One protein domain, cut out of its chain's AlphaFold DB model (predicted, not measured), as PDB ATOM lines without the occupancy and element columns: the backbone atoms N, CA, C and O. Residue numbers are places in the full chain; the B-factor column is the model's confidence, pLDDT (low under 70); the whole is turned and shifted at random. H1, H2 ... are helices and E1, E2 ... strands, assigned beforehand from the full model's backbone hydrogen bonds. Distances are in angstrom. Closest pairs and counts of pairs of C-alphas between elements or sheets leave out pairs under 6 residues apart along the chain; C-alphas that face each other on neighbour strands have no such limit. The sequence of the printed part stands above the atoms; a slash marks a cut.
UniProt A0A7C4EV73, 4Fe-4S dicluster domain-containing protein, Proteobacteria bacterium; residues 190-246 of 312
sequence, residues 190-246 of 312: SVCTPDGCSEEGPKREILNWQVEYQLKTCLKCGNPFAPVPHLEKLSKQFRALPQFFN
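What this domain is: This is residues 190 to 246 of the 312 residues of the protein "4Fe-4S dicluster domain-containing protein" of Proteobacteria bacterium (UniProt A0A7C4EV73). A small three-stranded sheet, E3, E4 and E5, stands as a wall between a two-stranded hairpin, E1 and E2, and a helix, H1, that points away from the sheet, while short H2 folds back from the far end of H1 towards the sheet. The hairpin E1 and E2 is set off at one end of the longest axis, and residues 192 to 197, together with residues 206 to 211 at the E3 to E4 turn, stick out free. The printed part has 57 residues, with five named strands and then two named helices in the order E1 E2 E3 E4 E5 H1 H2; its class is mixed, helices and strands. The sheet E3 E4 E5 is antiparallel and a meander, each strand the antiparallel neighbour of the one before. The whole is loose, with a radius of gyration of the C-alphas of 14.2 A, and only just flat, spanning 46 by 30 by 15 A.

Where its parts are: E4, residues 211 to 217, is the longest strand at 19.1 A, with C-alpha 211 at (133.017, 125.237, 186.128). Beside it are E3, residues 203 to 206, 10.3 A, and E5, residues 224 to 227, 8.7 A. H1, residues 228 to 238, measures 15.4 A, and H2, residues 242 to 246, 7.4 A, ending with C-alpha 246 at (130.515, 134.041, 165.108). E1, residues 190 to 193, 9.9 A, begins with C-alpha 190 at (118.986, 140.226, 186.381); E2, residues 196 to 200, measures 12.6 A.

How they stand to each other: The pairing on E4 is staggered. Residues 211 to 214 pair with E3, a hairpin at 146 degrees, with N 204 and O 213 at 2.8 A. Residues 215 to 217 pair with E5, a hairpin at 137 degrees, with N 216 and O 226 at 2.8 A. H1 is on this sheet over E4 and stands up from it, its line rising 61 degrees; the closest C-alphas of E4 and H1, Lys 216 and Val 228, are 5.9 A apart. H2 touches H1, the closest C-alphas being Ser 235 and Pro 242 at 6.3 A, and only grazes the sheet with residues 245 to 246. Every O i to N i+4 pair of H1 is within hydrogen-bond range; in H2 0 of 1 is, but 2 of 2 O i to N i+3 pairs are. E2 runs on into E3 at 77 degrees, and the two meet only through their link. E1 and E2 form an antiparallel hairpin at 143 degrees, with N 191 and O 198 at 2.8 A, and both are apart from E4, E5, H1 and H2.

The domain as a whole: The two C-alphas farthest apart, those of Pro 194 and Arg 239, are 45.8 A from each other. The printed part has no cut and no long link. Its mean pLDDT is 89.7, and no printed residue is under 70.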
ATOM      1  N   SER A 190     118.628 139.208 185.391       84.69
ATOM      2  CA  SER A 190     118.986 140.226 186.381       84.69
ATOM      3  C   SER A 190     119.000 139.577 187.766       84.69
ATOM      4  O   SER A 190     117.959 139.145 188.261       84.69
ATOM      5  N   VAL A 191     120.173 139.493 188.382       82.62
ATOM      6  CA  VAL A 191     120.369 138.968 189.734       82.62
ATOM      7  C   VAL A 191     120.512 140.152 190.678       82.62
ATOM      8  O   VAL A 191     121.432 140.950 190.541       82.62
ATOM      9  N   CYS A 192     119.590 140.286 191.629       86.06
ATOM     10  CA  CYS A 192     119.640 141.332 192.647       86.06
ATOM     11  C   CYS A 192     120.063 140.738 193.990       86.06
ATOM     12  O   CYS A 192     119.373 139.884 194.548       86.06
ATOM     13  N   THR A 193     121.189 141.210 194.511       84.06
ATOM     14  CA  THR A 193     121.667 140.952 195.871       84.06
ATOM     15  C   THR A 193     121.467 142.213 196.726       84.06
ATOM     16  O   THR A 193     121.142 143.278 196.190       84.06
ATOM     17  N   PRO A 194     121.651 142.149 198.059       89.62
ATOM     18  CA  PRO A 194     121.631 143.347 198.904       89.62
ATOM     19  C   PRO A 194     122.619 144.445 198.467       89.62
ATOM     20  O   PRO A 194     122.392 145.611 198.775       89.62
ATOM     21  N   ASP A 195     123.668 144.080 197.721       88.19
ATOM     22  CA  ASP A 195     124.705 144.990 197.224       88.19
ATOM     23  C   ASP A 195     124.380 145.600 195.842       88.19
ATOM     24  O   ASP A 195     125.143 146.422 195.331       88.19
ATOM     25  N   GLY A 196     123.246 145.232 195.229       87.19
ATOM     26  CA  GLY A 196     122.777 145.771 193.951       87.19
ATOM     27  C   GLY A 196     122.300 144.701 192.968       87.19
ATOM     28  O   GLY A 196     122.283 143.510 193.267       87.19
ATOM     29  N   CYS A 197     121.896 145.135 191.773       87.81
ATOM     30  CA  CYS A 197     121.502 144.236 190.689       87.81
ATOM     31  C   CYS A 197     122.594 144.167 189.616       87.81
ATOM     32  O   CYS A 197     123.056 145.202 189.136       87.81
ATOM     33  N   SER A 198     122.968 142.957 189.212       82.38
ATOM     34  CA  SER A 198     123.845 142.676 188.075       82.38
ATOM     35  C   SER A 198     123.095 141.869 187.016       82.38
ATOM     36  O   SER A 198     122.155 141.136 187.316       82.38
ATOM     37  N   GLU A 199     123.492 142.001 185.752       83.88
ATOM     38  CA  GLU A 199     123.090 141.030 184.735       83.88
ATOM     39  C   GLU A 199     124.074 139.861 184.744       83.88
ATOM     40  O   GLU A 199     125.280 140.050 184.579       83.88
ATOM     41  N   GLU A 200     123.553 138.650 184.900       82.56
ATOM     42  CA  GLU A 200     124.305 137.419 184.703       82.56
ATOM     43  C   GLU A 200     123.859 136.708 183.422       82.56
ATOM     44  O   GLU A 200     122.681 136.696 183.068       82.56
ATOM     45  N   GLY A 201     124.812 136.070 182.739       81.06
ATOM     46  CA  GLY A 201     124.564 135.209 181.583       81.06
ATOM     47  C   GLY A 201     124.608 135.901 180.203       81.06
ATOM     48  O   GLY A 201     124.825 137.110 180.086       81.06
ATOM     49  N   PRO A 202     124.412 135.140 179.109       92.12
ATOM     50  CA  PRO A 202     124.137 133.709 179.106       92.12
ATOM     51  C   PRO A 202     125.401 132.908 179.440       92.12
ATOM     52  O   PRO A 202     126.468 133.169 178.887       92.12
ATOM     53  N   LYS A 203     125.295 131.917 180.326       93.69
ATOM     54  CA  LYS A 203     126.436 131.100 180.774       93.69
ATOM     55  C   LYS A 203     126.090 129.618 180.792       93.69
ATOM     56  O   LYS A 203     124.922 129.249 180.831       93.69
ATOM     57  N   ARG A 204     127.107 128.764 180.740       95.00
ATOM     58  CA  ARG A 204     126.970 127.320 180.933       95.00
ATOM     59  C   ARG A 204     127.713 126.888 182.172       95.00
ATOM     60  O   ARG A 204     128.889 127.208 182.303       95.00
ATOM     61  N   GLU A 205     127.056 126.068 182.974       95.06
ATOM     62  CA  GLU A 205     127.602 125.454 184.176       95.06
ATOM     63  C   GLU A 205     127.687 123.936 184.005       95.06
ATOM     64  O   GLU A 205     126.753 123.297 183.505       95.06
ATOM     65  N   ILE A 206     128.796 123.345 184.455       95.75
ATOM     66  CA  ILE A 206     128.890 121.902 184.689       95.75
ATOM     67  C   ILE A 206     129.043 121.673 186.189       95.75
ATOM     68  O   ILE A 206     130.153 121.717 186.720       95.75
ATOM     69  N   LEU A 207     127.920 121.418 186.865       91.88
ATOM     70  CA  LEU A 207     127.840 121.438 188.332       91.88
ATOM     71  C   LEU A 207     128.827 120.472 188.993       91.88
ATOM     72  O   LEU A 207     129.483 120.821 189.968       91.88
ATOM     73  N   ASN A 208     128.976 119.270 188.431       92.50
ATOM     74  CA  ASN A 208     129.843 118.231 188.988       92.50
ATOM     75  C   ASN A 208     131.323 118.622 188.992       92.50
ATOM     76  O   ASN A 208     132.067 118.104 189.813       92.50
ATOM     77  N   TRP A 209     131.740 119.507 188.084       93.44
ATOM     78  CA  TRP A 209     133.141 119.914 187.922       93.44
ATOM     79  C   TRP A 209     133.382 121.364 188.357       93.44
ATOM     80  O   TRP A 209     134.494 121.861 188.193       93.44
ATOM     81  N   GLN A 210     132.345 122.023 188.891       92.56
ATOM     82  CA  GLN A 210     132.382 123.385 189.430       92.56
ATOM     83  C   GLN A 210     132.954 124.416 188.449       92.56
ATOM     84  O   GLN A 210     133.698 125.310 188.840       92.56
ATOM     85  N   VAL A 211     132.611 124.282 187.165       93.75
ATOM     86  CA  VAL A 211     133.017 125.237 186.128       93.75
ATOM     87  C   VAL A 211     131.822 125.947 185.527       93.75
ATOM     88  O   VAL A 211     130.786 125.331 185.259       93.75
ATOM     89  N   GLU A 212     132.015 127.228 185.242       93.94
ATOM     90  CA  GLU A 212     131.071 128.055 184.515       93.94
ATOM     91  C   GLU A 212     131.784 128.923 183.477       93.94
ATOM     92  O   GLU A 212     132.888 129.413 183.707       93.94
ATOM     93  N   TYR A 213     131.157 129.112 182.316       95.12
ATOM     94  CA  TYR A 213     131.686 129.983 181.268       95.12
ATOM     95  C   TYR A 213     130.574 130.715 180.537       95.12
ATOM     96  O   TYR A 213     129.515 130.152 180.261       95.12
ATOM     97  N   GLN A 214     130.863 131.950 180.135       93.56
ATOM     98  CA  GLN A 214     129.987 132.719 179.261       93.56
ATOM     99  C   GLN A 214     129.805 132.010 177.913       93.56
ATOM    100  O   GLN A 214     130.754 131.487 177.313       93.56
ATOM    101  N   LEU A 215     128.564 132.001 177.439       94.50
ATOM    102  CA  LEU A 215     128.193 131.479 176.136       94.50
ATOM    103  C   LEU A 215     128.362 132.572 175.085       94.50
ATOM    104  O   LEU A 215     127.864 133.688 175.225       94.50
ATOM    105  N   LYS A 216     129.014 132.228 173.977       93.19
ATOM    106  CA  LYS A 216     129.040 133.091 172.801       93.19
ATOM    107  C   LYS A 216     127.650 133.142 172.171       93.19
ATOM    108  O   LYS A 216     126.989 132.109 172.030       93.19
ATOM    109  N   THR A 217     127.234 134.336 171.764       93.12
ATOM    110  CA  THR A 217     125.975 134.585 171.059       93.12
ATOM    111  C   THR A 217     126.190 134.609 169.549       93.12
ATOM    112  O   THR A 217     127.233 135.033 169.045       93.12
ATOM    113  N   CYS A 218     125.212 134.103 168.806       93.06
ATOM    114  CA  CYS A 218     125.251 134.113 167.351       93.06
ATOM    115  C   CYS A 218     124.986 135.522 166.803       93.06
ATOM    116  O   CYS A 218     123.977 136.128 167.145       93.06
ATOM    117  N   LEU A 219     125.814 136.003 165.871       93.81
ATOM    118  CA  LEU A 219     125.606 137.315 165.237       93.81
ATOM    119  C   LEU A 219     124.380 137.386 164.306       93.81
ATOM    120  O   LEU A 219     123.933 138.482 163.993       93.81
ATOM    121  N   LYS A 220     123.841 136.243 163.852       93.12
ATOM    122  CA  LYS A 220     122.660 136.185 162.969       93.12
ATOM    123  C   LYS A 220     121.351 136.108 163.756       93.12
ATOM    124  O   LYS A 220     120.451 136.890 163.489       93.12
ATOM    125  N   CYS A 221     121.232 135.178 164.708       92.88
ATOM    126  CA  CYS A 221     119.983 134.968 165.457       92.88
ATOM    127  C   CYS A 221     119.998 135.471 166.907       92.88
ATOM    128  O   CYS A 221     118.968 135.414 167.564       92.88
ATOM    129  N   GLY A 222     121.142 135.904 167.443       90.94
ATOM    130  CA  GLY A 222     121.278 136.347 168.837       90.94
ATOM    131  C   GLY A 222     121.382 135.223 169.875       90.94
ATOM    132  O   GLY A 222     121.845 135.474 170.986       90.94
ATOM    133  N   ASN A 223     121.035 133.979 169.526       91.50
ATOM    134  CA  ASN A 223     120.995 132.878 170.492       91.50
ATOM    135  C   ASN A 223     122.393 132.510 171.031       91.50
ATOM    136  O   ASN A 223     123.346 132.408 170.241       91.50
ATOM    137  N   PRO A 224     122.532 132.253 172.345       92.62
ATOM    138  CA  PRO A 224     123.739 131.661 172.913       92.62
ATOM    139  C   PRO A 224     123.888 130.208 172.457       92.62
ATOM    140  O   PRO A 224     122.897 129.489 172.354       92.62
ATOM    141  N   PHE A 225     125.112 129.758 172.165       92.25
ATOM    142  CA  PHE A 225     125.290 128.410 171.598       92.25
ATOM    143  C   PHE A 225     126.449 127.587 172.170       92.25
ATOM    144  O   PHE A 225     126.339 126.362 172.237       92.25
ATOM    145  N   ALA A 226     127.557 128.200 172.588       93.50
ATOM    146  CA  ALA A 226     128.691 127.444 173.121       93.50
ATOM    147  C   ALA A 226     129.598 128.287 174.030       93.50
ATOM    148  O   ALA A 226     129.725 129.491 173.796       93.50
ATOM    149  N   PRO A 227     130.263 127.665 175.023       95.38
ATOM    150  CA  PRO A 227     131.263 128.339 175.844       95.38
ATOM    151  C   PRO A 227     132.425 128.868 175.011       95.38
ATOM    152  O   PRO A 227     132.893 128.187 174.096       95.38
ATOM    153  N   VAL A 228     132.942 130.043 175.365       92.25
ATOM    154  CA  VAL A 228     134.098 130.636 174.671       92.25
ATOM    155  C   VAL A 228     135.325 129.702 174.656       92.25
ATOM    156  O   VAL A 228     135.821 129.443 173.556       92.25
ATOM    157  N   PRO A 229     135.756 129.077 175.776       93.69
ATOM    158  CA  PRO A 229     136.915 128.174 175.760       93.69
ATOM    159  C   PRO A 229     136.722 126.953 174.853       93.69
ATOM    160  O   PRO A 229     137.663 126.469 174.222       93.69
ATOM    161  N   HIS A 230     135.484 126.460 174.743       94.31
ATOM    162  CA  HIS A 230     135.161 125.364 173.837       94.31
ATOM    163  C   HIS A 230     135.392 125.769 172.377       94.31
ATOM    164  O   HIS A 230     136.018 125.029 171.618       94.31
ATOM    165  N   LEU A 231     134.941 126.962 171.985       92.06
ATOM    166  CA  LEU A 231     135.104 127.470 170.624       92.06
ATOM    167  C   LEU A 231     136.564 127.772 170.286       92.06
ATOM    168  O   LEU A 231     137.009 127.469 169.181       92.06
ATOM    169  N   GLU A 232     137.324 128.318 171.232       90.94
ATOM    170  CA  GLU A 232     138.762 128.551 171.066       90.94
ATOM    171  C   GLU A 232     139.526 127.248 170.848       90.94
ATOM    172  O   GLU A 232     140.391 127.168 169.971       90.94
ATOM    173  N   LYS A 233     139.176 126.198 171.599       90.62
ATOM    174  CA  LYS A 233     139.756 124.873 171.397       90.62
ATOM    175  C   LYS A 233     139.456 124.333 170.002       90.62
ATOM    176  O   LYS A 233     140.380 123.915 169.309       90.62
ATOM    177  N   LEU A 234     138.193 124.386 169.574       88.44
ATOM    178  CA  LEU A 234     137.795 123.946 168.234       88.44
ATOM    179  C   LEU A 234     138.513 124.752 167.142       88.44
ATOM    180  O   LEU A 234     138.985 124.176 166.167       88.44
ATOM    181  N   SER A 235     138.656 126.069 167.316       88.31
ATOM    182  CA  SER A 235     139.405 126.929 166.392       88.31
ATOM    183  C   SER A 235     140.852 126.474 166.230       88.31
ATOM    184  O   SER A 235     141.310 126.319 165.099       88.31
ATOM    185  N   LYS A 236     141.548 126.171 167.331       88.06
ATOM    186  CA  LYS A 236     142.925 125.656 167.295       88.06
ATOM    187  C   LYS A 236     143.002 124.266 166.661       88.06
ATOM    188  O   LYS A 236     143.834 124.045 165.784       88.06
ATOM    189  N   GLN A 237     142.122 123.352 167.071       86.12
ATOM    190  CA  GLN A 237     142.122 121.958 166.622       86.12
ATOM    191  C   GLN A 237     141.848 121.831 165.119       86.12
ATOM    192  O   GLN A 237     142.550 121.099 164.425       86.12
ATOM    193  N   PHE A 238     140.875 122.582 164.600       84.62
ATOM    194  CA  PHE A 238     140.503 122.563 163.183       84.62
ATOM    195  C   PHE A 238     141.220 123.628 162.345       84.62
ATOM    196  O   PHE A 238     140.945 123.745 161.153       84.62
ATOM    197  N   ARG A 239     142.118 124.426 162.947       84.56
ATOM    198  CA  ARG A 239     142.742 125.611 162.322       84.56
ATOM    199  C   ARG A 239     141.707 126.538 161.669       84.56
ATOM    200  O   ARG A 239     141.961 127.157 160.638       84.56
ATOM    201  N   ALA A 240     140.523 126.606 162.267       82.88
ATOM    202  CA  ALA A 240     139.414 127.395 161.767       82.88
ATOM    203  C   ALA A 240     139.569 128.848 162.218       82.88
ATOM    204  O   ALA A 240     139.884 129.119 163.380       82.88
ATOM    205  N   LEU A 241     139.316 129.785 161.307       82.19
ATOM    206  CA  LEU A 241     139.412 131.210 161.599       82.19
ATOM    207  C   LEU A 241     138.386 131.615 162.681       82.19
ATOM    208  O   LEU A 241     137.248 131.144 162.625       82.19
ATOM    209  N   PRO A 242     138.715 132.501 163.640       77.06
ATOM    210  CA  PRO A 242     137.814 132.851 164.746       77.06
ATOM    211  C   PRO A 242     136.420 133.326 164.309       77.06
ATOM    212  O   PRO A 242     135.424 133.018 164.972       77.06
ATOM    213  N   GLN A 243     136.325 134.015 163.164       84.44
ATOM    214  CA  GLN A 243     135.056 134.468 162.586       84.44
ATOM    215  C   GLN A 243     134.097 133.326 162.239       84.44
ATOM    216  O   GLN A 243     132.884 133.523 162.266       84.44
ATOM    217  N   PHE A 244     134.611 132.119 161.986       82.81
ATOM    218  CA  PHE A 244     133.796 130.926 161.780       82.81
ATOM    219  C   PHE A 244     132.858 130.693 162.969       82.81
ATOM    220  O   PHE A 244     131.686 130.353 162.817       82.81
ATOM    221  N   PHE A 245     133.338 130.948 164.187       88.06
ATOM    222  CA  PHE A 245     132.581 130.798 165.428       88.06
ATOM    223  C   PHE A 245     131.764 132.036 165.803       88.06
ATOM    224  O   PHE A 245     131.393 132.172 166.961       88.06
ATOM    225  N   ASN A 246     131.472 132.949 164.874       90.75
ATOM    226  CA  ASN A 246     130.515 134.041 165.108       90.75
ATOM    227  C   ASN A 246     129.057 133.627 164.852       90.75
ATOM    228  O   ASN A 246     128.128 134.292 165.310       90.75
TER     229      ASN A 246